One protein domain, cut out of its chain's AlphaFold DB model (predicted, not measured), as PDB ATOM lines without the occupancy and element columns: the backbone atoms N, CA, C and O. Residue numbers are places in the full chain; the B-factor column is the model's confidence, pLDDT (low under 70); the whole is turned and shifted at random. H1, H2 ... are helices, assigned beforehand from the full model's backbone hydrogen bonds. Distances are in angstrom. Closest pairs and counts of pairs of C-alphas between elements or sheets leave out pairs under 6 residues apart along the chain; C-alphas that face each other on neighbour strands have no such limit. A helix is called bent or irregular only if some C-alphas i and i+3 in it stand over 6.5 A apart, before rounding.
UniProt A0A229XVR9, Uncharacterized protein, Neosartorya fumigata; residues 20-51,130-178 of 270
ATOM      1  N   GLU A  20      17.123   8.715 -60.120       63.50
ATOM      2  CA  GLU A  20      17.887   9.809 -59.532       63.50
ATOM      3  C   GLU A  20      17.153  11.160 -59.461       63.50
ATOM      4  O   GLU A  20      17.266  11.803 -58.416       63.50
ATOM      5  N   PRO A  21      16.373  11.632 -60.461       61.94
ATOM      6  CA  PRO A  21      15.945  13.029 -60.473       61.94
ATOM      7  C   PRO A  21      14.959  13.380 -59.359       61.94
ATOM      8  O   PRO A  21      14.932  14.533 -58.943       61.94
ATOM      9  N   ASP A  22      14.160  12.436 -58.860       77.06
ATOM     10  CA  ASP A  22      13.169  12.730 -57.818       77.06
ATOM     11  C   ASP A  22      13.714  12.492 -56.405       77.06
ATOM     12  O   ASP A  22      13.420  13.272 -55.499       77.06
ATOM     13  N   VAL A  23      14.589  11.498 -56.219       80.19
ATOM     14  CA  VAL A  23      15.286  11.285 -54.938       80.19
ATOM     15  C   VAL A  23      16.262  12.432 -54.653       80.19
ATOM     16  O   VAL A  23      16.302  12.928 -53.527       80.19
ATOM     17  N   ILE A  24      16.978  12.922 -55.674       83.06
ATOM     18  CA  ILE A  24      17.866  14.091 -55.553       83.06
ATOM     19  C   ILE A  24      17.069  15.345 -55.177       83.06
ATOM     20  O   ILE A  24      17.465  16.073 -54.273       83.06
ATOM     21  N   LYS A  25      15.900  15.582 -55.789       84.81
ATOM     22  CA  LYS A  25      15.046  16.727 -55.418       84.81
ATOM     23  C   LYS A  25      14.592  16.669 -53.963       84.81
ATOM     24  O   LYS A  25      14.559  17.707 -53.304       84.81
ATOM     25  N   ILE A  26      14.225  15.484 -53.466       86.56
ATOM     26  CA  ILE A  26      13.838  15.309 -52.059       86.56
ATOM     27  C   ILE A  26      15.031  15.619 -51.151       86.56
ATOM     28  O   ILE A  26      14.870  16.345 -50.170       86.56
ATOM     29  N   HIS A  27      16.223  15.128 -51.489       87.75
ATOM     30  CA  HIS A  27      17.448  15.432 -50.753       87.75
ATOM     31  C   HIS A  27      17.729  16.944 -50.711       87.75
ATOM     32  O   HIS A  27      17.814  17.519 -49.628       87.75
ATOM     33  N   ASP A  28      17.754  17.610 -51.867       88.00
ATOM     34  CA  ASP A  28      18.003  19.052 -51.972       88.00
ATOM     35  C   ASP A  28      16.966  19.888 -51.208       88.00
ATOM     36  O   ASP A  28      17.303  20.902 -50.591       88.00
ATOM     37  N   TYR A  29      15.690  19.490 -51.259       86.12
ATOM     38  CA  TYR A  29      14.628  20.111 -50.467       86.12
ATOM     39  C   TYR A  29      14.913  19.970 -48.966       86.12
ATOM     40  O   TYR A  29      14.857  20.958 -48.234       86.12
ATOM     41  N   SER A  30      15.277  18.762 -48.529       88.12
ATOM     42  CA  SER A  30      15.584  18.445 -47.129       88.12
ATOM     43  C   SER A  30      16.755  19.274 -46.604       88.12
ATOM     44  O   SER A  30      16.663  19.846 -45.522       88.12
ATOM     45  N   GLU A  31      17.839  19.383 -47.376       89.50
ATOM     46  CA  GLU A  31      19.019  20.160 -46.988       89.50
ATOM     47  C   GLU A  31      18.716  21.653 -46.873       89.50
ATOM     48  O   GLU A  31      19.107  22.288 -45.893       89.50
ATOM     49  N   LYS A  32      17.980  22.220 -47.835       85.88
ATOM     50  CA  LYS A  32      17.571  23.632 -47.785       85.88
ATOM     51  C   LYS A  32      16.673  23.905 -46.584       85.88
ATOM     52  O   LYS A  32      16.866  24.905 -45.897       85.88
ATOM     53  N   TYR A  33      15.726  23.012 -46.314       86.06
ATOM     54  CA  TYR A  33      14.817  23.139 -45.181       86.06
ATOM     55  C   TYR A  33      15.568  23.044 -43.844       86.06
ATOM     56  O   TYR A  33      15.420  23.910 -42.983       86.06
ATOM     57  N   LEU A  34      16.464  22.059 -43.699       87.12
ATOM     58  CA  LEU A  34      17.350  21.940 -42.537       87.12
ATOM     59  C   LEU A  34      18.239  23.168 -42.366       87.12
ATOM     60  O   LEU A  34      18.430  23.627 -41.243       87.12
ATOM     61  N   TRP A  35      18.772  23.722 -43.456       84.81
ATOM     62  CA  TRP A  35      19.555  24.952 -43.402       84.81
ATOM     63  C   TRP A  35      18.726  26.114 -42.845       84.81
ATOM     64  O   TRP A  35      19.206  26.805 -41.948       84.81
ATOM     65  N   VAL A  36      17.481  26.302 -43.298       81.38
ATOM     66  CA  VAL A  36      16.585  27.339 -42.753       81.38
ATOM     67  C   VAL A  36      16.380  27.134 -41.251       81.38
ATOM     68  O   VAL A  36      16.627  28.057 -40.476       81.38
ATOM     69  N   LEU A  37      16.019  25.924 -40.816       81.19
ATOM     70  CA  LEU A  37      15.766  25.636 -39.400       81.19
ATOM     71  C   LEU A  37      17.013  25.805 -38.517       81.19
ATOM     72  O   LEU A  37      16.945  26.423 -37.455       81.19
ATOM     73  N   ASN A  38      18.171  25.320 -38.972       79.75
ATOM     74  CA  ASN A  38      19.438  25.398 -38.235       79.75
ATOM     75  C   ASN A  38      19.968  26.829 -38.080       79.75
ATOM     76  O   ASN A  38      20.771  27.092 -37.182       79.75
ATOM     77  N   ASN A  39      19.545  27.741 -38.956       75.62
ATOM     78  CA  ASN A  39      19.872  29.164 -38.875       75.62
ATOM     79  C   ASN A  39      18.770  29.983 -38.195       75.62
ATOM     80  O   ASN A  39      18.849  31.213 -38.185       75.62
ATOM     81  N   ASN A  40      17.764  29.308 -37.629       74.94
ATOM     82  CA  ASN A  40      16.577  29.927 -37.067       74.94
ATOM     83  C   ASN A  40      15.930  30.899 -38.066       74.94
ATOM     84  O   ASN A  40      15.695  32.064 -37.759       74.94
ATOM     85  N   GLY A  41      15.716  30.451 -39.300       75.50
ATOM     86  CA  GLY A  41      14.895  31.154 -40.275       75.50
ATOM     87  C   GLY A  41      13.423  30.797 -40.086       75.50
ATOM     88  O   GLY A  41      13.101  29.676 -39.698       75.50
ATOM     89  N   SER A  42      12.531  31.751 -40.357       77.06
ATOM     90  CA  SER A  42      11.096  31.459 -40.404       77.06
ATOM     91  C   SER A  42      10.753  30.724 -41.693       77.06
ATOM     92  O   SER A  42      11.163  31.145 -42.779       77.06
ATOM     93  N   ILE A  43       9.948  29.669 -41.581       79.00
ATOM     94  CA  ILE A  43       9.400  28.958 -42.746       79.00
ATOM     95  C   ILE A  43       8.138  29.639 -43.303       79.00
ATOM     96  O   ILE A  43       7.678  29.320 -44.399       79.00
ATOM     97  N   SER A  44       7.603  30.645 -42.599       68.62
ATOM     98  CA  SER A  44       6.480  31.451 -43.077       68.62
ATOM     99  C   SER A  44       6.946  32.494 -44.111       68.62
ATOM    100  O   SER A  44       7.227  33.658 -43.827       68.62
ATOM    101  N   PHE A  45       7.030  32.064 -45.373       51.88
ATOM    102  CA  PHE A  45       7.251  32.918 -46.552       51.88
ATOM    103  C   PHE A  45       8.580  33.694 -46.619       51.88
ATOM    104  O   PHE A  45       8.607  34.790 -47.185       51.88
ATOM    105  N   ASN A  46       9.697  33.161 -46.109       49.28
ATOM    106  CA  ASN A  46      11.024  33.787 -46.270       49.28
ATOM    107  C   ASN A  46      11.080  35.266 -45.827       49.28
ATOM    108  O   ASN A  46      11.881  36.042 -46.348       49.28
ATOM    109  N   ARG A  47      10.244  35.692 -44.866       52.59
ATOM    110  CA  ARG A  47      10.297  37.073 -44.354       52.59
ATOM    111  C   ARG A  47      11.567  37.366 -43.548       52.59
ATOM    112  O   ARG A  47      11.807  38.516 -43.213       52.59
ATOM    113  N   GLY A  48      12.385  36.346 -43.275       51.97
ATOM    114  CA  GLY A  48      13.706  36.486 -42.657       51.97
ATOM    115  C   GLY A  48      13.686  36.647 -41.137       51.97
ATOM    116  O   GLY A  48      14.746  36.645 -40.521       51.97
ATOM    117  N   GLU A  49      12.510  36.731 -40.517       56.53
ATOM    118  CA  GLU A  49      12.379  36.955 -39.078       56.53
ATOM    119  C   GLU A  49      11.741  35.733 -38.418       56.53
ATOM    120  O   GLU A  49      10.529  35.549 -38.449       56.53
ATOM    121  N   SER A  50      12.580  34.864 -37.855       67.94
ATOM    122  CA  SER A  50      12.132  33.835 -36.913       67.94
ATOM    123  C   SER A  50      11.914  34.447 -35.532       67.94
ATOM    124  O   SER A  50      12.671  35.350 -35.148       67.94
ATOM    125  N   PRO A  51      10.997  33.884 -34.721       66.31
ATOM    126  CA  PRO A  51      10.939  34.165 -33.290       66.31
ATOM    127  C   PRO A  51      12.283  34.020 -32.582       66.31
ATOM    128  O   PRO A  51      12.562  34.726 -31.617       66.31
ATOM    129  N   VAL A 130       4.695  38.931 -33.023       79.38
ATOM    130  CA  VAL A 130       3.238  39.054 -32.966       79.38
ATOM    131  C   VAL A 130       2.607  37.659 -32.977       79.38
ATOM    132  O   VAL A 130       2.953  36.815 -33.800       79.38
ATOM    133  N   GLU A 131       1.641  37.430 -32.087       80.94
ATOM    134  CA  GLU A 131       0.952  36.141 -31.927       80.94
ATOM    135  C   GLU A 131       0.404  35.585 -33.252       80.94
ATOM    136  O   GLU A 131       0.561  34.403 -33.543       80.94
ATOM    137  N   GLY A 132      -0.164  36.445 -34.104       79.75
ATOM    138  CA  GLY A 132      -0.677  36.043 -35.415       79.75
ATOM    139  C   GLY A 132       0.391  35.512 -36.380       79.75
ATOM    140  O   GLY A 132       0.086  34.652 -37.205       79.75
ATOM    141  N   ASP A 133       1.636  35.985 -36.276       77.50
ATOM    142  CA  ASP A 133       2.748  35.458 -37.073       77.50
ATOM    143  C   ASP A 133       3.246  34.125 -36.497       77.50
ATOM    144  O   ASP A 133       3.436  33.178 -37.261       77.50
ATOM    145  N   CYS A 134       3.320  33.998 -35.166       79.75
ATOM    146  CA  CYS A 134       3.606  32.723 -34.495       79.75
ATOM    147  C   CYS A 134       2.587  31.637 -34.874       79.75
ATOM    148  O   CYS A 134       2.968  30.515 -35.203       79.75
ATOM    149  N   GLN A 135       1.292  31.968 -34.879       84.56
ATOM    150  CA  GLN A 135       0.232  31.022 -35.230       84.56
ATOM    151  C   GLN A 135       0.312  30.593 -36.700       84.56
ATOM    152  O   GLN A 135       0.094  29.423 -37.013       84.56
ATOM    153  N   ARG A 136       0.638  31.519 -37.613       82.31
ATOM    154  CA  ARG A 136       0.823  31.198 -39.035       82.31
ATOM    155  C   ARG A 136       2.006  30.257 -39.240       82.31
ATOM    156  O   ARG A 136       1.891  29.298 -39.995       82.31
ATOM    157  N   GLU A 137       3.127  30.534 -38.581       84.81
ATOM    158  CA  GLU A 137       4.307  29.679 -38.655       84.81
ATOM    159  C   GLU A 137       4.027  28.290 -38.072       84.81
ATOM    160  O   GLU A 137       4.367  27.298 -38.706       84.81
ATOM    161  N   LEU A 138       3.309  28.199 -36.949       87.06
ATOM    162  CA  LEU A 138       2.913  26.922 -36.350       87.06
ATOM    163  C   LEU A 138       2.060  26.055 -37.292       87.06
ATOM    164  O   LEU A 138       2.284  24.849 -37.377       87.06
ATOM    165  N   VAL A 139       1.096  26.649 -38.005       88.94
ATOM    166  CA  VAL A 139       0.279  25.918 -38.991       88.94
ATOM    167  C   VAL A 139       1.165  25.316 -40.083       88.94
ATOM    168  O   VAL A 139       1.063  24.121 -40.346       88.94
ATOM    169  N   LEU A 140       2.082  26.107 -40.644       86.06
ATOM    170  CA  LEU A 140       3.004  25.643 -41.684       86.06
ATOM    171  C   LEU A 140       3.957  24.557 -41.173       86.06
ATOM    172  O   LEU A 140       4.174  23.571 -41.867       86.06
ATOM    173  N   VAL A 141       4.483  24.696 -39.949       87.62
ATOM    174  CA  VAL A 141       5.353  23.677 -39.335       87.62
ATOM    175  C   VAL A 141       4.630  22.334 -39.271       87.62
ATOM    176  O   VAL A 141       5.216  21.312 -39.617       87.62
ATOM    177  N   ASN A 142       3.365  22.331 -38.848       90.19
ATOM    178  CA  ASN A 142       2.577  21.105 -38.749       90.19
ATOM    179  C   ASN A 142       2.283  20.501 -40.132       90.19
ATOM    180  O   ASN A 142       2.445  19.295 -40.317       90.19
ATOM    181  N   GLU A 143       1.905  21.327 -41.113       89.06
ATOM    182  CA  GLU A 143       1.658  20.882 -42.491       89.06
ATOM    183  C   GLU A 143       2.914  20.264 -43.132       89.06
ATOM    184  O   GLU A 143       2.851  19.173 -43.714       89.06
ATOM    185  N   ASP A 144       4.067  20.917 -42.985       88.50
ATOM    186  CA  ASP A 144       5.335  20.442 -43.538       88.50
ATOM    187  C   ASP A 144       5.839  19.192 -42.810       88.50
ATOM    188  O   ASP A 144       6.331  18.260 -43.455       88.50
ATOM    189  N   LEU A 145       5.670  19.114 -41.484       90.25
ATOM    190  CA  LEU A 145       6.011  17.921 -40.708       90.25
ATOM    191  C   LEU A 145       5.233  16.698 -41.208       90.25
ATOM    192  O   LEU A 145       5.821  15.633 -41.426       90.25
ATOM    193  N   ASP A 146       3.936  16.859 -41.461       90.25
ATOM    194  CA  ASP A 146       3.077  15.813 -42.009       90.25
ATOM    195  C   ASP A 146       3.542  15.350 -43.399       90.25
ATOM    196  O   ASP A 146       3.586  14.146 -43.685       90.25
ATOM    197  N   VAL A 147       3.914  16.287 -44.281       87.75
ATOM    198  CA  VAL A 147       4.466  15.975 -45.612       87.75
ATOM    199  C   VAL A 147       5.775  15.199 -45.485       87.75
ATOM    200  O   VAL A 147       5.912  14.129 -46.087       87.75
ATOM    201  N   VAL A 148       6.717  15.692 -44.679       90.06
ATOM    202  CA  VAL A 148       8.029  15.061 -44.474       90.06
ATOM    203  C   VAL A 148       7.871  13.651 -43.902       90.06
ATOM    204  O   VAL A 148       8.528  12.721 -44.376       90.06
ATOM    205  N   CYS A 149       6.948  13.443 -42.958       91.12
ATOM    206  CA  CYS A 149       6.661  12.120 -42.404       91.12
ATOM    207  C   CYS A 149       6.140  11.141 -43.468       91.12
ATOM    208  O   CYS A 149       6.604   9.998 -43.538       91.12
ATOM    209  N   ARG A 150       5.224  11.579 -44.343       90.62
ATOM    210  CA  ARG A 150       4.718  10.746 -45.450       90.62
ATOM    211  C   ARG A 150       5.807  10.395 -46.463       90.62
ATOM    212  O   ARG A 150       5.877   9.245 -46.909       90.62
ATOM    213  N   VAL A 151       6.660  11.358 -46.813       90.12
ATOM    214  CA  VAL A 151       7.788  11.141 -47.733       90.12
ATOM    215  C   VAL A 151       8.777  10.144 -47.131       90.12
ATOM    216  O   VAL A 151       9.099   9.150 -47.780       90.12
ATOM    217  N   LYS A 152       9.181  10.336 -45.869       92.50
ATOM    218  CA  LYS A 152      10.062   9.412 -45.138       92.50
ATOM    219  C   LYS A 152       9.518   7.982 -45.150       92.50
ATOM    220  O   LYS A 152      10.247   7.055 -45.487       92.50
ATOM    221  N   HIS A 153       8.237   7.801 -44.821       93.12
ATOM    222  CA  HIS A 153       7.597   6.479 -44.816       93.12
ATOM    223  C   HIS A 153       7.608   5.816 -46.196       93.12
ATOM    224  O   HIS A 153       7.865   4.620 -46.324       93.12
ATOM    225  N   THR A 154       7.353   6.598 -47.243       90.75
ATOM    226  CA  THR A 154       7.364   6.103 -48.624       90.75
ATOM    227  C   THR A 154       8.768   5.675 -49.043       90.75
ATOM    228  O   THR A 154       8.930   4.587 -49.592       90.75
ATOM    229  N   LEU A 155       9.788   6.481 -48.735       91.12
ATOM    230  CA  LEU A 155      11.182   6.156 -49.038       91.12
ATOM    231  C   LEU A 155      11.652   4.893 -48.309       91.12
ATOM    232  O   LEU A 155      12.310   4.064 -48.928       91.12
ATOM    233  N   LEU A 156      11.268   4.694 -47.044       93.19
ATOM    234  CA  LEU A 156      11.603   3.469 -46.308       93.19
ATOM    235  C   LEU A 156      11.044   2.213 -46.992       93.19
ATOM    236  O   LEU A 156      11.781   1.254 -47.195       93.19
ATOM    237  N   LYS A 157       9.788   2.243 -47.455       93.00
ATOM    238  CA  LYS A 157       9.200   1.126 -48.221       93.00
ATOM    239  C   LYS A 157       9.919   0.860 -49.544       93.00
ATOM    240  O   LYS A 157      10.029  -0.289 -49.976       93.00
ATOM    241  N   VAL A 158      10.374   1.921 -50.215       90.62
ATOM    242  CA  VAL A 158      11.170   1.800 -51.444       90.62
ATOM    243  C   VAL A 158      12.504   1.123 -51.134       90.62
ATOM    244  O   VAL A 158      12.859   0.178 -51.831       90.62
ATOM    245  N   VAL A 159      13.193   1.538 -50.066       92.50
ATOM    246  CA  VAL A 159      14.443   0.911 -49.607       92.50
ATOM    247  C   VAL A 159      14.230  -0.573 -49.300       92.50
ATOM    248  O   VAL A 159      14.937  -1.403 -49.861       92.50
ATOM    249  N   GLU A 160      13.199  -0.932 -48.527       94.50
ATOM    250  CA  GLU A 160      12.862  -2.334 -48.221       94.50
ATOM    251  C   GLU A 160      12.636  -3.177 -49.492       94.50
ATOM    252  O   GLU A 160      13.092  -4.319 -49.601       94.50
ATOM    253  N   SER A 161      11.945  -2.607 -50.483       92.50
ATOM    254  CA  SER A 161      11.669  -3.278 -51.758       92.50
ATOM    255  C   SER A 161      12.936  -3.457 -52.601       92.50
ATOM    256  O   SER A 161      13.121  -4.508 -53.223       92.50
ATOM    257  N   LEU A 162      13.812  -2.447 -52.621       91.50
ATOM    258  CA  LEU A 162      15.097  -2.493 -53.317       91.50
ATOM    259  C   LEU A 162      16.050  -3.494 -52.662       91.50
ATOM    260  O   LEU A 162      16.676  -4.269 -53.380       91.50
ATOM    261  N   ASP A 163      16.102  -3.561 -51.333       95.31
ATOM    262  CA  ASP A 163      16.906  -4.549 -50.608       95.31
ATOM    263  C   ASP A 163      16.479  -5.979 -50.954       95.31
ATOM    264  O   ASP A 163      17.314  -6.825 -51.291       95.31
ATOM    265  N   ALA A 164      15.169  -6.251 -50.958       94.94
ATOM    266  CA  ALA A 164      14.636  -7.552 -51.355       94.94
ATOM    267  C   ALA A 164      14.965  -7.896 -52.821       94.94
ATOM    268  O   ALA A 164      15.253  -9.053 -53.146       94.94
ATOM    269  N   LEU A 165      14.934  -6.905 -53.719       91.88
ATOM    270  CA  LEU A 165      15.318  -7.082 -55.118       91.88
ATOM    271  C   LEU A 165      16.818  -7.373 -55.255       91.88
ATOM    272  O   LEU A 165      17.181  -8.331 -55.937       91.88
ATOM    273  N   CYS A 166      17.674  -6.608 -54.575       93.88
ATOM    274  CA  CYS A 166      19.119  -6.814 -54.532       93.88
ATOM    275  C   CYS A 166      19.460  -8.226 -54.049       93.88
ATOM    276  O   CYS A 166      20.209  -8.929 -54.719       93.88
ATOM    277  N   GLN A 167      18.849  -8.694 -52.956       95.19
ATOM    278  CA  GLN A 167      19.048 -10.060 -52.455       95.19
ATOM    279  C   GLN A 167      18.707 -11.123 -53.511       95.19
ATOM    280  O   GLN A 167      19.482 -12.055 -53.735       95.19
ATOM    281  N   LYS A 168      17.567 -10.975 -54.200       95.12
ATOM    282  CA  LYS A 168      17.140 -11.908 -55.256       95.12
ATOM    283  C   LYS A 168      18.066 -11.882 -56.472       95.12
ATOM    284  O   LYS A 168      18.357 -12.938 -57.035       95.12
ATOM    285  N   LEU A 169      18.513 -10.698 -56.890       92.31
ATOM    286  CA  LEU A 169      19.432 -10.537 -58.014       92.31
ATOM    287  C   LEU A 169      20.819 -11.097 -57.691       92.31
ATOM    288  O   LEU A 169      21.363 -11.824 -58.519       92.31
ATOM    289  N   SER A 170      21.342 -10.848 -56.489       93.50
ATOM    290  CA  SER A 170      22.605 -11.423 -56.013       93.50
ATOM    291  C   SER A 170      22.547 -12.947 -55.991       93.50
ATOM    292  O   SER A 170      23.382 -13.595 -56.613       93.50
ATOM    293  N   PHE A 171      21.497 -13.530 -55.398       93.94
ATOM    294  CA  PHE A 171      21.300 -14.983 -55.396       93.94
ATOM    295  C   PHE A 171      21.266 -15.569 -56.816       93.94
ATOM    296  O   PHE A 171      21.873 -16.606 -57.095       93.94
ATOM    297  N   ARG A 172      20.569 -14.899 -57.742       92.38
ATOM    298  CA  ARG A 172      20.527 -15.313 -59.148       92.38
ATOM    299  C   ARG A 172      21.905 -15.206 -59.808       92.38
ATOM    300  O   ARG A 172      22.273 -16.106 -60.556       92.38
ATOM    301  N   GLY A 173      22.649 -14.136 -59.538       90.75
ATOM    302  CA  GLY A 173      24.022 -13.947 -60.005       90.75
ATOM    303  C   GLY A 173      24.955 -15.057 -59.525       90.75
ATOM    304  O   GLY A 173      25.672 -15.637 -60.337       90.75
ATOM    305  N   ASP A 174      24.876 -15.426 -58.246       92.31
ATOM    306  CA  ASP A 174      25.658 -16.519 -57.657       92.31
ATOM    307  C   ASP A 174      25.346 -17.862 -58.320       92.31
ATOM    308  O   ASP A 174      26.254 -18.619 -58.667       92.31
ATOM    309  N   LEU A 175      24.060 -18.156 -58.536       89.44
ATOM    310  CA  LEU A 175      23.622 -19.387 -59.196       89.44
ATOM    311  C   LEU A 175      24.149 -19.476 -60.631       89.44
ATOM    312  O   LEU A 175      24.612 -20.536 -61.044       89.44
ATOM    313  N   LEU A 176      24.100 -18.373 -61.380       87.81
ATOM    314  CA  LEU A 176      24.586 -18.319 -62.761       87.81
ATOM    315  C   LEU A 176      26.118 -18.329 -62.854       87.81
ATOM    316  O   LEU A 176      26.662 -18.806 -63.847       87.81
ATOM    317  N   SER A 177      26.810 -17.834 -61.826       86.62
ATOM    318  CA  SER A 177      28.277 -17.825 -61.756       86.62
ATOM    319  C   SER A 177      28.861 -19.201 -61.425       86.62
ATOM    320  O   SER A 177      30.029 -19.465 -61.706       86.62
ATOM    321  N   ARG A 178      28.056 -20.114 -60.866       82.38
ATOM    322  CA  ARG A 178      28.428 -21.521 -60.687       82.38
ATOM    323  C   ARG A 178      28.375 -22.243 -62.036       82.38
ATOM    324  O   ARG A 178      27.375 -22.860 -62.394       82.38
TER     325      ARG A 178
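AT A GLANCE: This is residues 20 to 51 and 130 to 178 of the 270 residues of an uncharacterized protein of Neosartorya fumigata (UniProt A0A229XVR9). One very long helix, H2, makes the long axis of a thin rod, and a much shorter helix, H1, runs beside its first half, the opposite way. The second part of H2, residues 156 to 177, sticks out free with Arg 178 at its tip, while a loop of residues 39 to 51 folds up beyond the end of H1, near where H2 begins. The printed part has 81 residues with two named helices, H1 then H2 along the chain, and no named strand; the class is all helix. The whole is extended, with a radius of gyration of the C-alphas of 20.0 A and spans of 71 by 18 by 18 A.

HOW THE PARTS SIT: H2, residues 131 to 177, is the longest helix. H1, residues 20 to 38, and H2 are near each other: no pair of their C-alphas is within 8 A, but 7 pairs are within 10 A. In both helices every O i to N i+4 pair is within hydrogen-bond range. Neither helix is bent.

IN THESE COORDINATES: H2 has 47 residues and measures 67.4 A from C-alpha 131 at (0.952, 36.141, -31.927) to C-alpha 177 at (28.277, -17.825, -61.756). H1 has 19 residues and measures 26.4 A, beginning with C-alpha 20 at (17.887, 9.809, -59.532).

THE WHOLE: The two C-alphas farthest apart are those of Val 130 and Arg 178, at 71.2 A. Without residues 156 to 178, which stand free, the body has 58 residues and spans 42 by 19 by 15 A. Residues 52 to 129 are cut out, and C-alphas 51 and 130 are 9.1 A apart across the cut; the link from H1 to H2 runs across it. The mean pLDDT of the printed part is 83.8, and residues 20 to 21 and 44 to 51 are under 70.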